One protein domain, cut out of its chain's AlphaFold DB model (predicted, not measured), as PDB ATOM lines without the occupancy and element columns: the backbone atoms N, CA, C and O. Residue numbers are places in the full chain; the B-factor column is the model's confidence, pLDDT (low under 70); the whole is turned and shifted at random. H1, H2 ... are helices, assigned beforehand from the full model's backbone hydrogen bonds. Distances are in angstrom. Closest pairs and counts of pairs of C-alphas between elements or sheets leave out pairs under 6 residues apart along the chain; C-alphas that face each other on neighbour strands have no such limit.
ATOM      1  N   SER A  20       8.324  28.907   3.090       77.25
ATOM      2  CA  SER A  20       7.656  28.087   4.114       77.25
ATOM      3  C   SER A  20       7.961  28.532   5.550       77.25
ATOM      4  O   SER A  20       7.123  28.388   6.438       77.25
ATOM      5  N   TYR A  21       9.136  29.120   5.786       77.50
ATOM      6  CA  TYR A  21       9.521  29.683   7.081       77.50
ATOM      7  C   TYR A  21       8.776  30.989   7.389       77.50
ATOM      8  O   TYR A  21       8.333  31.196   8.521       77.50
ATOM      9  N   CYS A  22       8.591  31.847   6.381       74.31
ATOM     10  CA  CYS A  22       7.783  33.062   6.501       74.31
ATOM     11  C   CYS A  22       6.316  32.730   6.786       74.31
ATOM     12  O   CYS A  22       5.711  33.322   7.683       74.31
ATOM     13  N   ASP A  23       5.764  31.760   6.053       77.50
ATOM     14  CA  ASP A  23       4.374  31.326   6.203       77.50
ATOM     15  C   ASP A  23       4.119  30.789   7.618       77.50
ATOM     16  O   ASP A  23       3.145  31.178   8.267       77.50
ATOM     17  N   LEU A  24       5.028  29.958   8.144       82.62
ATOM     18  CA  LEU A  24       4.921  29.461   9.514       82.62
ATOM     19  C   LEU A  24       4.977  30.605  10.540       82.62
ATOM     20  O   LEU A  24       4.142  30.644  11.441       82.62
ATOM     21  N   LEU A  25       5.905  31.557  10.401       81.00
ATOM     22  CA  LEU A  25       6.023  32.694  11.321       81.00
ATOM     23  C   LEU A  25       4.740  33.533  11.385       81.00
ATOM     24  O   LEU A  25       4.269  33.870  12.472       81.00
ATOM     25  N   LEU A  26       4.161  33.869  10.231       79.56
ATOM     26  CA  LEU A  26       2.930  34.657  10.175       79.56
ATOM     27  C   LEU A  26       1.743  33.919  10.805       79.56
ATOM     28  O   LEU A  26       0.916  34.541  11.478       79.56
ATOM     29  N   LEU A  27       1.664  32.599  10.623       82.12
ATOM     30  CA  LEU A  27       0.632  31.780  11.255       82.12
ATOM     31  C   LEU A  27       0.806  31.707  12.773       82.12
ATOM     32  O   LEU A  27      -0.187  31.823  13.488       82.12
ATOM     33  N   LEU A  28       2.044  31.587  13.263       85.19
ATOM     34  CA  LEU A  28       2.347  31.620  14.698       85.19
ATOM     35  C   LEU A  28       1.945  32.962  15.323       85.19
ATOM     36  O   LEU A  28       1.290  32.989  16.360       85.19
ATOM     37  N   LEU A  29       2.263  34.080  14.667       82.44
ATOM     38  CA  LEU A  29       1.827  35.408  15.113       82.44
ATOM     39  C   LEU A  29       0.295  35.541  15.095       82.44
ATOM     40  O   LEU A  29      -0.304  36.165  15.969       82.44
ATOM     41  N   THR A  30      -0.372  34.944  14.112       81.56
ATOM     42  CA  THR A  30      -1.836  35.004  14.011       81.56
ATOM     43  C   THR A  30      -2.526  34.179  15.096       81.56
ATOM     44  O   THR A  30      -3.515  34.642  15.660       81.56
ATOM     45  N   GLU A  31      -2.003  32.997  15.429       84.69
ATOM     46  CA  GLU A  31      -2.507  32.214  16.563       84.69
ATOM     47  C   GLU A  31      -2.281  32.959  17.879       84.69
ATOM     48  O   GLU A  31      -3.241  33.165  18.621       84.69
ATOM     49  N   GLU A  32      -1.069  33.456  18.128       85.62
ATOM     50  CA  GLU A  32      -0.748  34.136  19.386       85.62
ATOM     51  C   GLU A  32      -1.600  35.407  19.574       85.62
ATOM     52  O   GLU A  32      -2.131  35.637  20.660       85.62
ATOM     53  N   SER A  33      -1.838  36.183  18.507       80.88
ATOM     54  CA  SER A  33      -2.712  37.372  18.559       80.88
ATOM     55  C   SER A  33      -4.197  37.056  18.753       80.88
ATOM     56  O   SER A  33      -4.968  37.959  19.062       80.88
ATOM     57  N   SER A  34      -4.615  35.799  18.579       78.31
ATOM     58  CA  SER A  34      -5.991  35.361  18.846       78.31
ATOM     59  C   SER A  34      -6.216  34.896  20.289       78.31
ATOM     60  O   SER A  34      -7.339  34.553  20.664       78.31
ATOM     61  N   THR A  35      -5.158  34.855  21.104       80.12
ATOM     62  CA  THR A  35      -5.257  34.468  22.513       80.12
ATOM     63  C   THR A  35      -5.863  35.589  23.358       80.12
ATOM     64  O   THR A  35      -5.760  36.770  23.034       80.12
ATOM     65  N   ALA A  36      -6.446  35.223  24.506       68.94
ATOM     66  CA  ALA A  36      -7.075  36.168  25.435       68.94
ATOM     67  C   ALA A  36      -6.129  37.289  25.918       68.94
ATOM     68  O   ALA A  36      -6.590  38.351  26.323       68.94
ATOM     69  N   ALA A  37      -4.811  37.067  25.862       71.62
ATOM     70  CA  ALA A  37      -3.804  38.063  26.219       71.62
ATOM     71  C   ALA A  37      -3.756  39.264  25.252       71.62
ATOM     72  O   ALA A  37      -3.200  40.300  25.612       71.62
ATOM     73  N   TYR A  38      -4.340  39.131  24.056       71.88
ATOM     74  CA  TYR A  38      -4.330  40.137  22.990       71.88
ATOM     75  C   TYR A  38      -5.736  40.414  22.412       71.88
ATOM     76  O   TYR A  38      -5.857  41.053  21.369       71.88
ATOM     77  N   ASP A  39      -6.801  39.960  23.085       62.56
ATOM     78  CA  ASP A  39      -8.197  40.017  22.600       62.56
ATOM     79  C   ASP A  39      -8.722  41.460  22.424       62.56
ATOM     80  O   ASP A  39      -9.471  41.758  21.489       62.56
ATOM     81  N   ASP A  40      -8.246  42.399  23.250       60.31
ATOM     82  CA  ASP A  40      -8.557  43.832  23.117       60.31
ATOM     83  C   ASP A  40      -7.948  44.454  21.838       60.31
ATOM     84  O   ASP A  40      -8.448  45.454  21.316       60.31
ATOM     85  N   ASP A  41      -6.921  43.820  21.261       63.41
ATOM     86  CA  ASP A  41      -6.167  44.296  20.100       63.41
ATOM     87  C   ASP A  41      -6.658  43.650  18.793       63.41
ATOM     88  O   ASP A  41      -5.891  43.234  17.916       63.41
ATOM     89  N   ARG A  42      -7.981  43.651  18.583       65.38
ATOM     90  CA  ARG A  42      -8.622  43.174  17.339       65.38
ATOM     91  C   ARG A  42      -8.043  43.828  16.073       65.38
ATOM     92  O   ARG A  42      -8.120  43.251  14.983       65.38
ATOM     93  N   GLN A  43      -7.449  45.020  16.202       67.31
ATOM     94  CA  GLN A  43      -6.715  45.705  15.136       67.31
ATOM     95  C   GLN A  43      -5.427  44.978  14.731       67.31
ATOM     96  O   GLN A  43      -5.172  44.890  13.533       67.31
ATOM     97  N   LEU A  44      -4.661  44.416  15.673       71.12
ATOM     98  CA  LEU A  44      -3.425  43.675  15.403       71.12
ATOM     99  C   LEU A  44      -3.721  42.340  14.721       71.12
ATOM    100  O   LEU A  44      -3.139  42.054  13.679       71.12
ATOM    101  N   TYR A  45      -4.688  41.575  15.232       73.12
ATOM    102  CA  TYR A  45      -5.146  40.346  14.575       73.12
ATOM    103  C   TYR A  45      -5.658  40.635  13.156       73.12
ATOM    104  O   TYR A  45      -5.252  39.999  12.186       73.12
ATOM    105  N   THR A  46      -6.504  41.660  12.997       71.88
ATOM    106  CA  THR A  46      -7.011  42.062  11.673       71.88
ATOM    107  C   THR A  46      -5.887  42.538  10.758       71.88
ATOM    108  O   THR A  46      -5.925  42.258   9.560       71.88
ATOM    109  N   TYR A  47      -4.897  43.254  11.298       72.44
ATOM    110  CA  TYR A  47      -3.704  43.663  10.573       72.44
ATOM    111  C   TYR A  47      -2.954  42.422  10.096       72.44
ATOM    112  O   TYR A  47      -2.878  42.235   8.890       72.44
ATOM    113  N   LEU A  48      -2.526  41.527  10.989       72.19
ATOM    114  CA  LEU A  48      -1.790  40.298  10.668       72.19
ATOM    115  C   LEU A  48      -2.537  39.400   9.670       72.19
ATOM    116  O   LEU A  48      -1.927  38.955   8.706       72.19
ATOM    117  N   VAL A  49      -3.853  39.214   9.812       71.38
ATOM    118  CA  VAL A  49      -4.678  38.403   8.892       71.38
ATOM    119  C   VAL A  49      -4.850  39.060   7.518       71.38
ATOM    120  O   VAL A  49      -4.717  38.396   6.489       71.38
ATOM    121  N   LYS A  50      -5.136  40.368   7.456       66.88
ATOM    122  CA  LYS A  50      -5.206  41.091   6.169       66.88
ATOM    123  C   LYS A  50      -3.849  41.121   5.483       66.88
ATOM    124  O   LYS A  50      -3.765  41.046   4.261       66.88
ATOM    125  N   LYS A  51      -2.796  41.255   6.280       61.09
ATOM    126  CA  LYS A  51      -1.416  41.258   5.840       61.09
ATOM    127  C   LYS A  51      -1.002  39.873   5.336       61.09
ATOM    128  O   LYS A  51      -0.479  39.820   4.234       61.09
ATOM    129  N   LEU A  52      -1.326  38.775   6.021       58.34
ATOM    130  CA  LEU A  52      -1.122  37.387   5.565       58.34
ATOM    131  C   LEU A  52      -1.564  37.172   4.104       58.34
ATOM    132  O   LEU A  52      -0.849  36.533   3.340       58.34
ATOM    133  N   ARG A  53      -2.687  37.779   3.683       53.81
ATOM    134  CA  ARG A  53      -3.143  37.754   2.277       53.81
ATOM    135  C   ARG A  53      -2.258  38.544   1.308       53.81
ATOM    136  O   ARG A  53      -2.125  38.145   0.159       53.81
ATOM    137  N   GLY A  54      -1.693  39.675   1.735       53.44
ATOM    138  CA  GLY A  54      -0.811  40.519   0.916       53.44
ATOM    139  C   GLY A  54       0.658  40.070   0.898       53.44
ATOM    140  O   GLY A  54       1.372  40.340  -0.062       53.44
ATOM    141  N   TYR A  55       1.110  39.359   1.934       51.25
ATOM    142  CA  TYR A  55       2.491  38.876   2.094       51.25
ATOM    143  C   TYR A  55       2.764  37.523   1.413       51.25
ATOM    144  O   TYR A  55       3.869  37.005   1.520       51.25
ATOM    145  N   TYR A  56       1.825  36.996   0.616       46.81
ATOM    146  CA  TYR A  56       2.187  36.032  -0.434       46.81
ATOM    147  C   TYR A  56       3.211  36.620  -1.425       46.81
ATOM    148  O   TYR A  56       3.946  35.854  -2.051       46.81
ATOM    149  N   GLU A  57       3.261  37.954  -1.539       39.62
ATOM    150  CA  GLU A  57       4.155  38.692  -2.442       39.62
ATOM    151  C   GLU A  57       4.903  39.862  -1.773       39.62
ATOM    152  O   GLU A  57       5.966  40.249  -2.254       39.62
ATOM    153  N   ALA A  58       4.397  40.434  -0.676       46.78
ATOM    154  CA  ALA A  58       5.061  41.539   0.023       46.78
ATOM    155  C   ALA A  58       6.054  41.057   1.100       46.78
ATOM    156  O   ALA A  58       6.045  39.903   1.508       46.78
ATOM    157  N   ASP A  59       6.907  41.965   1.570       54.16
ATOM    158  CA  ASP A  59       8.064  41.725   2.439       54.16
ATOM    159  C   ASP A  59       7.753  41.999   3.927       54.16
ATOM    160  O   ASP A  59       7.363  43.117   4.282       54.16
ATOM    161  N   LEU A  60       7.942  41.008   4.812       53.03
ATOM    162  CA  LEU A  60       7.724  41.129   6.263       53.03
ATOM    163  C   LEU A  60       8.453  42.343   6.873       53.03
ATOM    164  O   LEU A  60       7.976  42.895   7.864       53.03
ATOM    165  N   ASN A  61       9.521  42.840   6.242       53.00
ATOM    166  CA  ASN A  61      10.187  44.095   6.609       53.00
ATOM    167  C   ASN A  61       9.203  45.276   6.742       53.00
ATOM    168  O   ASN A  61       9.315  46.090   7.657       53.00
ATOM    169  N   SER A  62       8.162  45.328   5.905       56.53
ATOM    170  CA  SER A  62       7.109  46.354   5.971       56.53
ATOM    171  C   SER A  62       6.135  46.175   7.145       56.53
ATOM    172  O   SER A  62       5.531  47.151   7.586       56.53
ATOM    173  N   ILE A  63       5.954  44.943   7.644       56.34
ATOM    174  CA  ILE A  63       5.206  44.671   8.888       56.34
ATOM    175  C   ILE A  63       6.033  45.160  10.076       56.34
ATOM    176  O   ILE A  63       5.512  45.838  10.958       56.34
ATOM    177  N   LEU A  64       7.330  44.853  10.073       55.81
ATOM    178  CA  LEU A  64       8.243  45.150  11.178       55.81
ATOM    179  C   LEU A  64       8.573  46.650  11.283       55.81
ATOM    180  O   LEU A  64       8.843  47.137  12.376       55.81
ATOM    181  N   ALA A  65       8.448  47.408  10.187       54.28
ATOM    182  CA  ALA A  65       8.578  48.867  10.170       54.28
ATOM    183  C   ALA A  65       7.383  49.625  10.798       54.28
ATOM    184  O   ALA A  65       7.449  50.842  10.997       54.28
ATOM    185  N   ALA A  66       6.271  48.951  11.110       62.25
ATOM    186  CA  ALA A  66       5.090  49.590  11.681       62.25
ATOM    187  C   ALA A  66       5.259  49.850  13.193       62.25
ATOM    188  O   ALA A  66       4.833  49.057  14.030       62.25
ATOM    189  N   GLN A  67       5.815  51.016  13.546       61.47
ATOM    190  CA  GLN A  67       6.139  51.415  14.931       61.47
ATOM    191  C   GLN A  67       4.991  51.274  15.952       61.47
ATOM    192  O   GLN A  67       5.234  51.082  17.139       61.47
ATOM    193  N   HIS A  68       3.732  51.359  15.509       66.25
ATOM    194  CA  HIS A  68       2.560  51.290  16.388       66.25
ATOM    195  C   HIS A  68       2.220  49.869  16.876       66.25
ATOM    196  O   HIS A  68       1.425  49.737  17.802       66.25
ATOM    197  N   ILE A  69       2.811  48.819  16.289       70.19
ATOM    198  CA  ILE A  69       2.593  47.414  16.691       70.19
ATOM    199  C   ILE A  69       3.856  46.723  17.225       70.19
ATOM    200  O   ILE A  69       3.759  45.636  17.794       70.19
ATOM    201  N   THR A  70       5.025  47.360  17.109       70.81
ATOM    202  CA  THR A  70       6.348  46.821  17.473       70.81
ATOM    203  C   THR A  70       6.391  46.244  18.893       70.81
ATOM    204  O   THR A  70       6.810  45.105  19.077       70.81
ATOM    205  N   GLY A  71       5.877  46.972  19.893       74.75
ATOM    206  CA  GLY A  71       5.899  46.518  21.291       74.75
ATOM    207  C   GLY A  71       5.004  45.307  21.584       74.75
ATOM    208  O   GLY A  71       5.321  44.512  22.468       74.75
ATOM    209  N   GLN A  72       3.902  45.126  20.845       78.50
ATOM    210  CA  GLN A  72       3.059  43.930  20.979       78.50
ATOM    211  C   GLN A  72       3.658  42.743  20.227       78.50
ATOM    212  O   GLN A  72       3.688  41.634  20.758       78.50
ATOM    213  N   MET A  73       4.207  42.985  19.034       78.94
ATOM    214  CA  MET A  73       4.919  41.962  18.268       78.94
ATOM    215  C   MET A  73       6.116  41.405  19.041       78.94
ATOM    216  O   MET A  73       6.321  40.193  19.045       78.94
ATOM    217  N   GLU A  74       6.866  42.258  19.744       83.12
ATOM    218  CA  GLU A  74       7.963  41.827  20.611       83.12
ATOM    219  C   GLU A  74       7.481  40.848  21.695       83.12
ATOM    220  O   GLU A  74       8.054  39.767  21.861       83.12
ATOM    221  N   LYS A  75       6.396  41.192  22.402       84.69
ATOM    222  CA  LYS A  75       5.814  40.339  23.450       84.69
ATOM    223  C   LYS A  75       5.337  39.000  22.892       84.69
ATOM    224  O   LYS A  75       5.676  37.959  23.452       84.69
ATOM    225  N   MET A  76       4.602  39.026  21.780       86.25
ATOM    226  CA  MET A  76       4.097  37.816  21.126       86.25
ATOM    227  C   MET A  76       5.239  36.890  20.708       86.25
ATOM    228  O   MET A  76       5.202  35.696  20.989       86.25
ATOM    229  N   LEU A  77       6.291  37.430  20.086       86.31
ATOM    230  CA  LEU A  77       7.463  36.639  19.706       86.31
ATOM    231  C   LEU A  77       8.161  36.037  20.926       86.31
ATOM    232  O   LEU A  77       8.540  34.868  20.888       86.31
ATOM    233  N   GLY A  78       8.280  36.789  22.023       86.44
ATOM    234  CA  GLY A  78       8.808  36.273  23.287       86.44
ATOM    235  C   GLY A  78       8.006  35.082  23.830       86.44
ATOM    236  O   GLY A  78       8.591  34.075  24.246       86.44
ATOM    237  N   HIS A  79       6.674  35.154  23.777       88.00
ATOM    238  CA  HIS A  79       5.798  34.049  24.174       88.00
ATOM    239  C   HIS A  79       5.920  32.848  23.237       88.00
ATOM    240  O   HIS A  79       6.120  31.734  23.718       88.00
ATOM    241  N   ILE A  80       5.884  33.063  21.919       87.88
ATOM    242  CA  ILE A  80       6.041  32.002  20.915       87.88
ATOM    243  C   ILE A  80       7.372  31.269  21.123       87.88
ATOM    244  O   ILE A  80       7.385  30.041  21.206       87.88
ATOM    245  N   ILE A  81       8.483  31.999  21.286       87.69
ATOM    246  CA  ILE A  81       9.810  31.418  21.557       87.69
ATOM    247  C   ILE A  81       9.777  30.555  22.825       87.69
ATOM    248  O   ILE A  81      10.319  29.450  22.840       87.69
ATOM    249  N   THR A  82       9.138  31.040  23.890       86.94
ATOM    250  CA  THR A  82       9.038  30.311  25.162       86.94
ATOM    251  C   THR A  82       8.194  29.044  25.017       86.94
ATOM    252  O   THR A  82       8.620  27.974  25.454       86.94
ATOM    253  N   ARG A  83       7.037  29.136  24.347       85.56
ATOM    254  CA  ARG A  83       6.120  28.014  24.097       85.56
ATOM    255  C   ARG A  83       6.771  26.943  23.222       85.56
ATOM    256  O   ARG A  83       6.663  25.768  23.550       85.56
ATOM    257  N   ILE A  84       7.505  27.322  22.172       85.31
ATOM    258  CA  ILE A  84       8.260  26.377  21.328       85.31
ATOM    259  C   ILE A  84       9.343  25.659  22.140       85.31
ATOM    260  O   ILE A  84       9.469  24.443  22.039       85.31
ATOM    261  N   LYS A  85      10.095  26.372  22.990       83.88
ATOM    262  CA  LYS A  85      11.134  25.756  23.840       83.88
ATOM    263  C   LYS A  85      10.575  24.739  24.840       83.88
ATOM    264  O   LYS A  85      11.290  23.824  25.234       83.88
ATOM    265  N   GLN A  86       9.327  24.914  25.268       84.25
ATOM    266  CA  GLN A  86       8.644  24.044  26.231       84.25
ATOM    267  C   GLN A  86       7.762  22.979  25.560       84.25
ATOM    268  O   GLN A  86       7.182  22.145  26.254       84.25
ATOM    269  N   ALA A  87       7.640  23.011  24.232       81.56
ATOM    270  CA  ALA A  87       6.749  22.145  23.487       81.56
ATOM    271  C   ALA A  87       7.231  20.691  23.501       81.56
ATOM    272  O   ALA A  87       8.366  20.384  23.134       81.56
ATOM    273  N   ASP A  88       6.328  19.778  23.848       80.94
ATOM    274  CA  ASP A  88       6.487  18.362  23.543       80.94
ATOM    275  C   ASP A  88       5.823  18.009  22.196       80.94
ATOM    276  O   ASP A  88       5.163  18.827  21.547       80.94
ATOM    277  N   LYS A  89       5.975  16.754  21.757       76.81
ATOM    278  CA  LYS A  89       5.394  16.284  20.486       76.81
ATOM    279  C   LYS A  89       3.869  16.426  20.432       76.81
ATOM    280  O   LYS A  89       3.318  16.647  19.353       76.81
ATOM    281  N   GLN A  90       3.186  16.265  21.562       79.88
ATOM    282  CA  GLN A  90       1.730  16.339  21.632       79.88
ATOM    283  C   GLN A  90       1.262  17.791  21.503       79.88
ATOM    284  O   GLN A  90       0.327  18.083  20.756       79.88
ATOM    285  N   TYR A  91       1.968  18.709  22.152       80.06
ATOM    286  CA  TYR A  91       1.769  20.141  22.033       80.06
ATOM    287  C   TYR A  91       1.976  20.616  20.587       80.06
ATOM    288  O   TYR A  91       1.104  21.287  20.035       80.06
ATOM    289  N   CYS A  92       3.053  20.185  19.921       77.50
ATOM    290  CA  CYS A  92       3.299  20.518  18.513       77.50
ATOM    291  C   CYS A  92       2.163  20.062  17.584       77.50
ATOM    292  O   CYS A  92       1.789  20.783  16.654       77.50
ATOM    293  N   TYR A  93       1.588  18.881  17.837       78.75
ATOM    294  CA  TYR A  93       0.457  18.366  17.066       78.75
ATOM    295  C   TYR A  93      -0.805  19.221  17.246       78.75
ATOM    296  O   TYR A  93      -1.425  19.617  16.255       78.75
ATOM    297  N   HIS A  94      -1.166  19.546  18.491       80.44
ATOM    298  CA  HIS A  94      -2.316  20.406  18.779       80.44
ATOM    299  C   HIS A  94      -2.156  21.797  18.165       80.44
ATOM    300  O   HIS A  94      -3.093  22.321  17.561       80.44
ATOM    301  N   TRP A  95      -0.955  22.364  18.242       81.75
ATOM    302  CA  TRP A  95      -0.686  23.683  17.688       81.75
ATOM    303  C   TRP A  95      -0.807  23.683  16.158       81.75
ATOM    304  O   TRP A  95      -1.465  24.552  15.597       81.75
ATOM    305  N   ARG A  96      -0.308  22.647  15.463       81.06
ATOM    306  CA  ARG A  96      -0.515  22.490  14.008       81.06
ATOM    307  C   ARG A  96      -1.998  22.450  13.617       81.06
ATOM    308  O   ARG A  96      -2.365  23.000  12.579       81.06
ATOM    309  N   GLN A  97      -2.864  21.848  14.436       80.19
ATOM    310  CA  GLN A  97      -4.315  21.870  14.195       80.19
ATOM    311  C   GLN A  97      -4.921  23.274  14.355       80.19
ATOM    312  O   GLN A  97      -5.822  23.651  13.600       80.19
ATOM    313  N   GLN A  98      -4.419  24.068  15.303       83.31
ATOM    314  CA  GLN A  98      -4.828  25.466  15.466       83.31
ATOM    315  C   GLN A  98      -4.379  26.309  14.268       83.31
ATOM    316  O   GLN A  98      -5.203  27.013  13.682       83.31
ATOM    317  N   LEU A  99      -3.126  26.154  13.817       83.06
ATOM    318  CA  LEU A  99      -2.607  26.846  12.630       83.06
ATOM    319  C   LEU A  99      -3.453  26.550  11.383       83.06
ATOM    320  O   LEU A  99      -3.734  27.466  10.616       83.06
ATOM    321  N   PHE A 100      -3.947  25.318  11.209       82.19
ATOM    322  CA  PHE A 100      -4.881  24.980  10.122       82.19
ATOM    323  C   PHE A 100      -6.176  25.781  10.154       82.19
ATOM    324  O   PHE A 100      -6.664  26.220   9.111       82.19
ATOM    325  N   SER A 101      -6.723  25.993  11.347       80.19
ATOM    326  CA  SER A 101      -7.959  26.754  11.521       80.19
ATOM    327  C   SER A 101      -7.741  28.229  11.177       80.19
ATOM    328  O   SER A 101      -8.554  28.816  10.461       80.19
ATOM    329  N   HIS A 102      -6.607  28.803  11.592       77.44
ATOM    330  CA  HIS A 102      -6.219  30.168  11.219       77.44
ATOM    331  C   HIS A 102      -5.927  30.304   9.726       77.44
ATOM    332  O   HIS A 102      -6.343  31.287   9.117       77.44
ATOM    333  N   TYR A 103      -5.295  29.304   9.116       76.50
ATOM    334  CA  TYR A 103      -5.005  29.290   7.686       76.50
ATOM    335  C   TYR A 103      -6.290  29.401   6.854       76.50
ATOM    336  O   TYR A 103      -6.431  30.318   6.045       76.50
ATOM    337  N   LEU A 104      -7.275  28.542   7.134       76.81
ATOM    338  CA  LEU A 104      -8.583  28.564   6.467       76.81
ATOM    339  C   LEU A 104      -9.377  29.847   6.745       76.81
ATOM    340  O   LEU A 104     -10.068  30.350   5.863       76.81
ATOM    341  N   ALA A 105      -9.291  30.385   7.964       73.69
ATOM    342  CA  ALA A 105      -9.936  31.652   8.305       73.69
ATOM    343  C   ALA A 105      -9.293  32.836   7.563       73.69
ATOM    344  O   ALA A 105      -9.983  33.780   7.166       73.69
ATOM    345  N   SER A 106      -7.974  32.781   7.367       68.88
ATOM    346  CA  SER A 106      -7.214  33.823   6.687       68.88
ATOM    347  C   SER A 106      -7.451  33.812   5.178       68.88
ATOM    348  O   SER A 106      -7.611  34.889   4.604       68.88
ATOM    349  N   ASP A 107      -7.611  32.643   4.550       71.56
ATOM    350  CA  ASP A 107      -7.896  32.514   3.118       71.56
ATOM    351  C   ASP A 107      -9.073  31.558   2.820       71.56
ATOM    352  O   ASP A 107      -8.883  30.367   2.568       71.56
ATOM    353  N   PRO A 108     -10.309  32.092   2.776       70.62
ATOM    354  CA  PRO A 108     -11.512  31.342   2.436       70.62
ATOM    355  C   PRO A 108     -11.546  30.824   0.992       70.62
ATOM    356  O   PRO A 108     -12.453  30.062   0.662       70.62
ATOM    357  N   SER A 109     -10.634  31.272   0.117       75.06
ATOM    358  CA  SER A 109     -10.576  30.821  -1.280       75.06
ATOM    359  C   SER A 109      -9.833  29.492  -1.446       75.06
ATOM    360  O   SER A 109      -9.996  28.820  -2.466       75.06
ATOM    361  N   ILE A 110      -9.066  29.080  -0.431       77.44
ATOM    362  CA  ILE A 110      -8.313  27.826  -0.413       77.44
ATOM    363  C   ILE A 110      -9.191  26.706   0.162       77.44
ATOM    364  O   ILE A 110      -9.787  26.830   1.233       77.44
ATOM    365  N   ASP A 111      -9.258  25.568  -0.534       83.88
ATOM    366  CA  ASP A 111      -9.972  24.396  -0.034       83.88
ATOM    367  C   ASP A 111      -9.191  23.669   1.082       83.88
ATOM    368  O   ASP A 111      -7.971  23.782   1.230       83.88
ATOM    369  N   LYS A 112      -9.896  22.858   1.885       85.00
ATOM    370  CA  LYS A 112      -9.281  22.114   3.003       85.00
ATOM    371  C   LYS A 112      -8.112  21.227   2.563       85.00
ATOM    372  O   LYS A 112      -7.182  21.014   3.336       85.00
ATOM    373  N   LYS A 113      -8.163  20.699   1.336       86.44
ATOM    374  CA  LYS A 113      -7.135  19.813   0.780       86.44
ATOM    375  C   LYS A 113      -5.845  20.578   0.488       86.44
ATOM    376  O   LYS A 113      -4.767  20.123   0.859       86.44
ATOM    377  N   THR A 114      -5.958  21.739  -0.143       83.50
ATOM    378  CA  THR A 114      -4.832  22.612  -0.477       83.50
ATOM    379  C   THR A 114      -4.224  23.208   0.785       83.50
ATOM    380  O   THR A 114      -3.007  23.164   0.935       83.50
ATOM    381  N   ALA A 115      -5.048  23.651   1.739       81.00
ATOM    382  CA  ALA A 115      -4.581  24.103   3.048       81.00
ATOM    383  C   ALA A 115      -3.824  22.997   3.809       81.00
ATOM    384  O   ALA A 115      -2.761  23.245   4.372       81.00
ATOM    385  N   GLY A 116      -4.322  21.754   3.774       82.69
ATOM    386  CA  GLY A 116      -3.636  20.607   4.376       82.69
ATOM    387  C   GLY A 116      -2.281  20.307   3.728       82.69
ATOM    388  O   GLY A 116      -1.326  19.990   4.432       82.69
ATOM    389  N   ARG A 117      -2.173  20.453   2.399       85.31
ATOM    390  CA  ARG A 117      -0.898  20.316   1.678       85.31
ATOM    391  C   ARG A 117       0.092  21.413   2.074       85.31
ATOM    392  O   ARG A 117       1.223  21.092   2.411       85.31
ATOM    393  N   LEU A 118      -0.339  22.674   2.081       81.25
ATOM    394  CA  LEU A 118       0.522  23.816   2.413       81.25
ATOM    395  C   LEU A 118       1.026  23.747   3.862       81.25
ATOM    396  O   LEU A 118       2.191  24.018   4.119       81.25
ATOM    397  N   LEU A 119       0.200  23.278   4.802       83.00
ATOM    398  CA  LEU A 119       0.654  22.989   6.167       83.00
ATOM    399  C   LEU A 119       1.686  21.868   6.254       83.00
ATOM    400  O   LEU A 119       2.566  21.919   7.109       83.00
ATOM    401  N   ALA A 120       1.555  20.833   5.424       83.62
ATOM    402  CA  ALA A 120       2.513  19.733   5.397       83.62
ATOM    403  C   ALA A 120       3.880  20.170   4.844       83.62
ATOM    404  O   ALA A 120       4.886  19.547   5.168       83.62
ATOM    405  N   GLU A 121       3.910  21.241   4.047       85.62
ATOM    406  CA  GLU A 121       5.124  21.878   3.524       85.62
ATOM    407  C   GLU A 121       5.786  22.833   4.537       85.62
ATOM    408  O   GLU A 121       6.918  23.273   4.316       85.62
ATOM    409  N   LEU A 122       5.122  23.146   5.660       84.75
ATOM    410  CA  LEU A 122       5.725  23.956   6.717       84.75
ATOM    411  C   LEU A 122       6.801  23.163   7.474       84.75
ATOM    412  O   LEU A 122       6.605  21.976   7.774       84.75
ATOM    413  N   PRO A 123       7.910  23.824   7.854       84.50
ATOM    414  CA  PRO A 123       8.931  23.204   8.688       84.50
ATOM    415  C   PRO A 123       8.359  22.746  10.040       84.50
ATOM    416  O   PRO A 123       7.276  23.155  10.482       84.50
ATOM    417  N   ASP A 124       9.073  21.835  10.699       83.44
ATOM    418  CA  ASP A 124       8.741  21.470  12.075       83.44
ATOM    419  C   ASP A 124       8.992  22.679  12.991       83.44
ATOM    420  O   ASP A 124       9.967  23.404  12.825       83.44
ATOM    421  N   MET A 125       8.120  22.916  13.970       80.38
ATOM    422  CA  MET A 125       8.319  24.017  14.919       80.38
ATOM    423  C   MET A 125       9.499  23.756  15.853       80.38
ATOM    424  O   MET A 125      10.081  24.705  16.372       80.38
ATOM    425  N   THR A 126       9.862  22.487  16.062       78.94
ATOM    426  CA  THR A 126      11.071  22.131  16.811       78.94
ATOM    427  C   THR A 126      12.340  22.249  15.968       78.94
ATOM    428  O   THR A 126      13.422  21.964  16.478       78.94
ATOM    429  N   ASP A 127      12.236  22.620  14.687       82.50
ATOM    430  CA  ASP A 127      13.401  22.863  13.842       82.50
ATOM    431  C   ASP A 127      14.238  24.015  14.440       82.50
ATOM    432  O   ASP A 127      13.717  25.121  14.652       82.50
ATOM    433  N   PRO A 128      15.537  23.803  14.724       79.56
ATOM    434  CA  PRO A 128      16.422  24.856  15.214       79.56
ATOM    435  C   PRO A 128      16.423  26.113  14.335       79.56
ATOM    436  O   PRO A 128      16.557  27.223  14.862       79.56
ATOM    437  N   ALA A 129      16.215  25.971  13.023       79.81
ATOM    438  CA  ALA A 129      16.137  27.093  12.096       79.81
ATOM    439  C   ALA A 129      14.939  28.015  12.391       79.81
ATOM    440  O   ALA A 129      15.054  29.230  12.229       79.81
ATOM    441  N   ILE A 130      13.819  27.484  12.903       81.38
ATOM    442  CA  ILE A 130      12.669  28.295  13.340       81.38
ATOM    443  C   ILE A 130      13.000  29.093  14.590       81.38
ATOM    444  O   ILE A 130      12.693  30.284  14.666       81.38
ATOM    445  N   SER A 131      13.681  28.471  15.550       80.81
ATOM    446  CA  SER A 131      14.146  29.186  16.737       80.81
ATOM    447  C   SER A 131      15.084  30.326  16.346       80.81
ATOM    448  O   SER A 131      14.862  31.459  16.768       80.81
ATOM    449  N   GLN A 132      16.079  30.074  15.495       78.69
ATOM    450  CA  GLN A 132      16.988  31.118  15.009       78.69
ATOM    451  C   GLN A 132      16.238  32.238  14.281       78.69
ATOM    452  O   GLN A 132      16.502  33.413  14.526       78.69
ATOM    453  N   LEU A 133      15.266  31.889  13.438       79.19
ATOM    454  CA  LEU A 133      14.444  32.855  12.721       79.19
ATOM    455  C   LEU A 133      13.678  33.786  13.661       79.19
ATOM    456  O   LEU A 133      13.734  35.003  13.504       79.19
ATOM    457  N   LEU A 134      12.999  33.228  14.664       82.56
ATOM    458  CA  LEU A 134      12.244  34.006  15.645       82.56
ATOM    459  C   LEU A 134      13.142  34.992  16.401       82.56
ATOM    460  O   LEU A 134      12.746  36.136  16.618       82.56
ATOM    461  N   HIS A 135      14.368  34.585  16.748       80.94
ATOM    462  CA  HIS A 135      15.334  35.480  17.387       80.94
ATOM    463  C   HIS A 135      15.819  36.572  16.419       80.94
ATOM    464  O   HIS A 135      15.881  37.730  16.823       80.94
ATOM    465  N   LYS A 136      16.080  36.256  15.141       76.81
ATOM    466  CA  LYS A 136      16.438  37.257  14.113       76.81
ATOM    467  C   LYS A 136      15.360  38.335  13.963       76.81
ATOM    468  O   LYS A 136      15.669  39.522  13.894       76.81
ATOM    469  N   VAL A 137      14.091  37.930  13.963       76.88
ATOM    470  CA  VAL A 137      12.941  38.845  13.869       76.88
ATOM    471  C   VAL A 137      12.795  39.692  15.126       76.88
ATOM    472  O   VAL A 137      12.568  40.896  15.028       76.88
ATOM    473  N   LEU A 138      12.956  39.086  16.303       79.00
ATOM    474  CA  LEU A 138      12.921  39.798  17.577       79.00
ATOM    475  C   LEU A 138      13.994  40.896  17.637       79.00
ATOM    476  O   LEU A 138      13.697  42.020  18.032       79.00
ATOM    477  N   ARG A 139      15.218  40.585  17.195       75.25
ATOM    478  CA  ARG A 139      16.324  41.549  17.100       75.25
ATOM    479  C   ARG A 139      15.991  42.684  16.131       75.25
ATOM    480  O   ARG A 139      16.125  43.846  16.499       75.25
ATOM    481  N   LEU A 140      15.440  42.373  14.952       73.00
ATOM    482  CA  LEU A 140      15.024  43.405  13.993       73.00
ATOM    483  C   LEU A 140      13.986  44.374  14.587       73.00
ATOM    484  O   LEU A 140      14.107  45.584  14.422       73.00
ATOM    485  N   ILE A 141      12.983  43.858  15.302       70.25
ATOM    486  CA  ILE A 141      11.937  44.665  15.967       70.25
ATOM    487  C   ILE A 141      12.536  45.620  17.000       70.25
ATOM    488  O   ILE A 141      12.056  46.741  17.155       70.25
ATOM    489  N   ARG A 142      13.604  45.195  17.677       73.19
ATOM    490  CA  ARG A 142      14.351  46.013  18.639       73.19
ATOM    491  C   ARG A 142      15.282  47.032  17.982       73.19
ATOM    492  O   ARG A 142      15.897  47.825  18.688       73.19
ATOM    493  N   GLY A 143      15.389  47.031  16.653       66.06
ATOM    494  CA  GLY A 143      16.371  47.832  15.923       66.06
ATOM    495  C   GLY A 143      17.805  47.319  16.085       66.06
ATOM    496  O   GLY A 143      18.749  48.059  15.826       66.06
TER     497      GLY A 143
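This is residues 20 to 143 of the 270 residues of an uncharacterized protein of Chitinophaga agri (UniProt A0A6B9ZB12). One helix, H1, runs through the middle of a rounded, all-helix body; H2 folds back beside it as a hairpin, and H4 and H5 pack on it about perpendicular to it. H7 lies side by side with H4, H6 packs on H5, and short H3 lies near the end of H7. The 124 printed residues hold seven named helices, H1 to H7 in order, and no named strand. The whole is compact, with a radius of gyration of the C-alphas of 13.7 A and spans of 38 by 32 by 28 A.

Start at H1, residues 20 to 33: with H2, residues 42 to 54, it forms a helical hairpin at a shallow tilt of 18 degrees, the closest C-alphas being Ser 33 and Tyr 45, 5.5 A apart. Next look at H3, residues 61 to 64, close but not clearly touching H7, residues 128 to 141; C-alphas 64 and 141 are closest at 6.1 A. H4, residues 70 to 86, touches H1 about perpendicular at 76 degrees, closest at C-alphas 32 and 76, 6.3 A. H7 touches H4 at a shallow tilt of 19 degrees, opposite ways, closest at C-alphas 74 and 138, 6.2 A. H5, residues 89 to 106, touches H1 at 87 degrees, about perpendicular, closest at C-alphas 27 and 99, 6.1 A. H6, residues 112 to 120, touches H5 at a steep tilt of 47 degrees, closest at C-alphas 104 and 115, 6.9 A. Every O i to N i+4 pair is within hydrogen-bond range in H1, H4, H5, H6 and H7, and 7 of 9 in H2; H3 is too short for one.

Find C-alpha 20 at (7.656, 28.087, 4.114); H1 runs 20.1 A from there. H4 spans 24.5 A, H5 25.6 A, and H7 20.3 A to C-alpha 141 at (11.937, 44.665, 15.967).

The printed part has no cut and no long link; pLDDT is under 70 in 27 residues, among them 50 to 68.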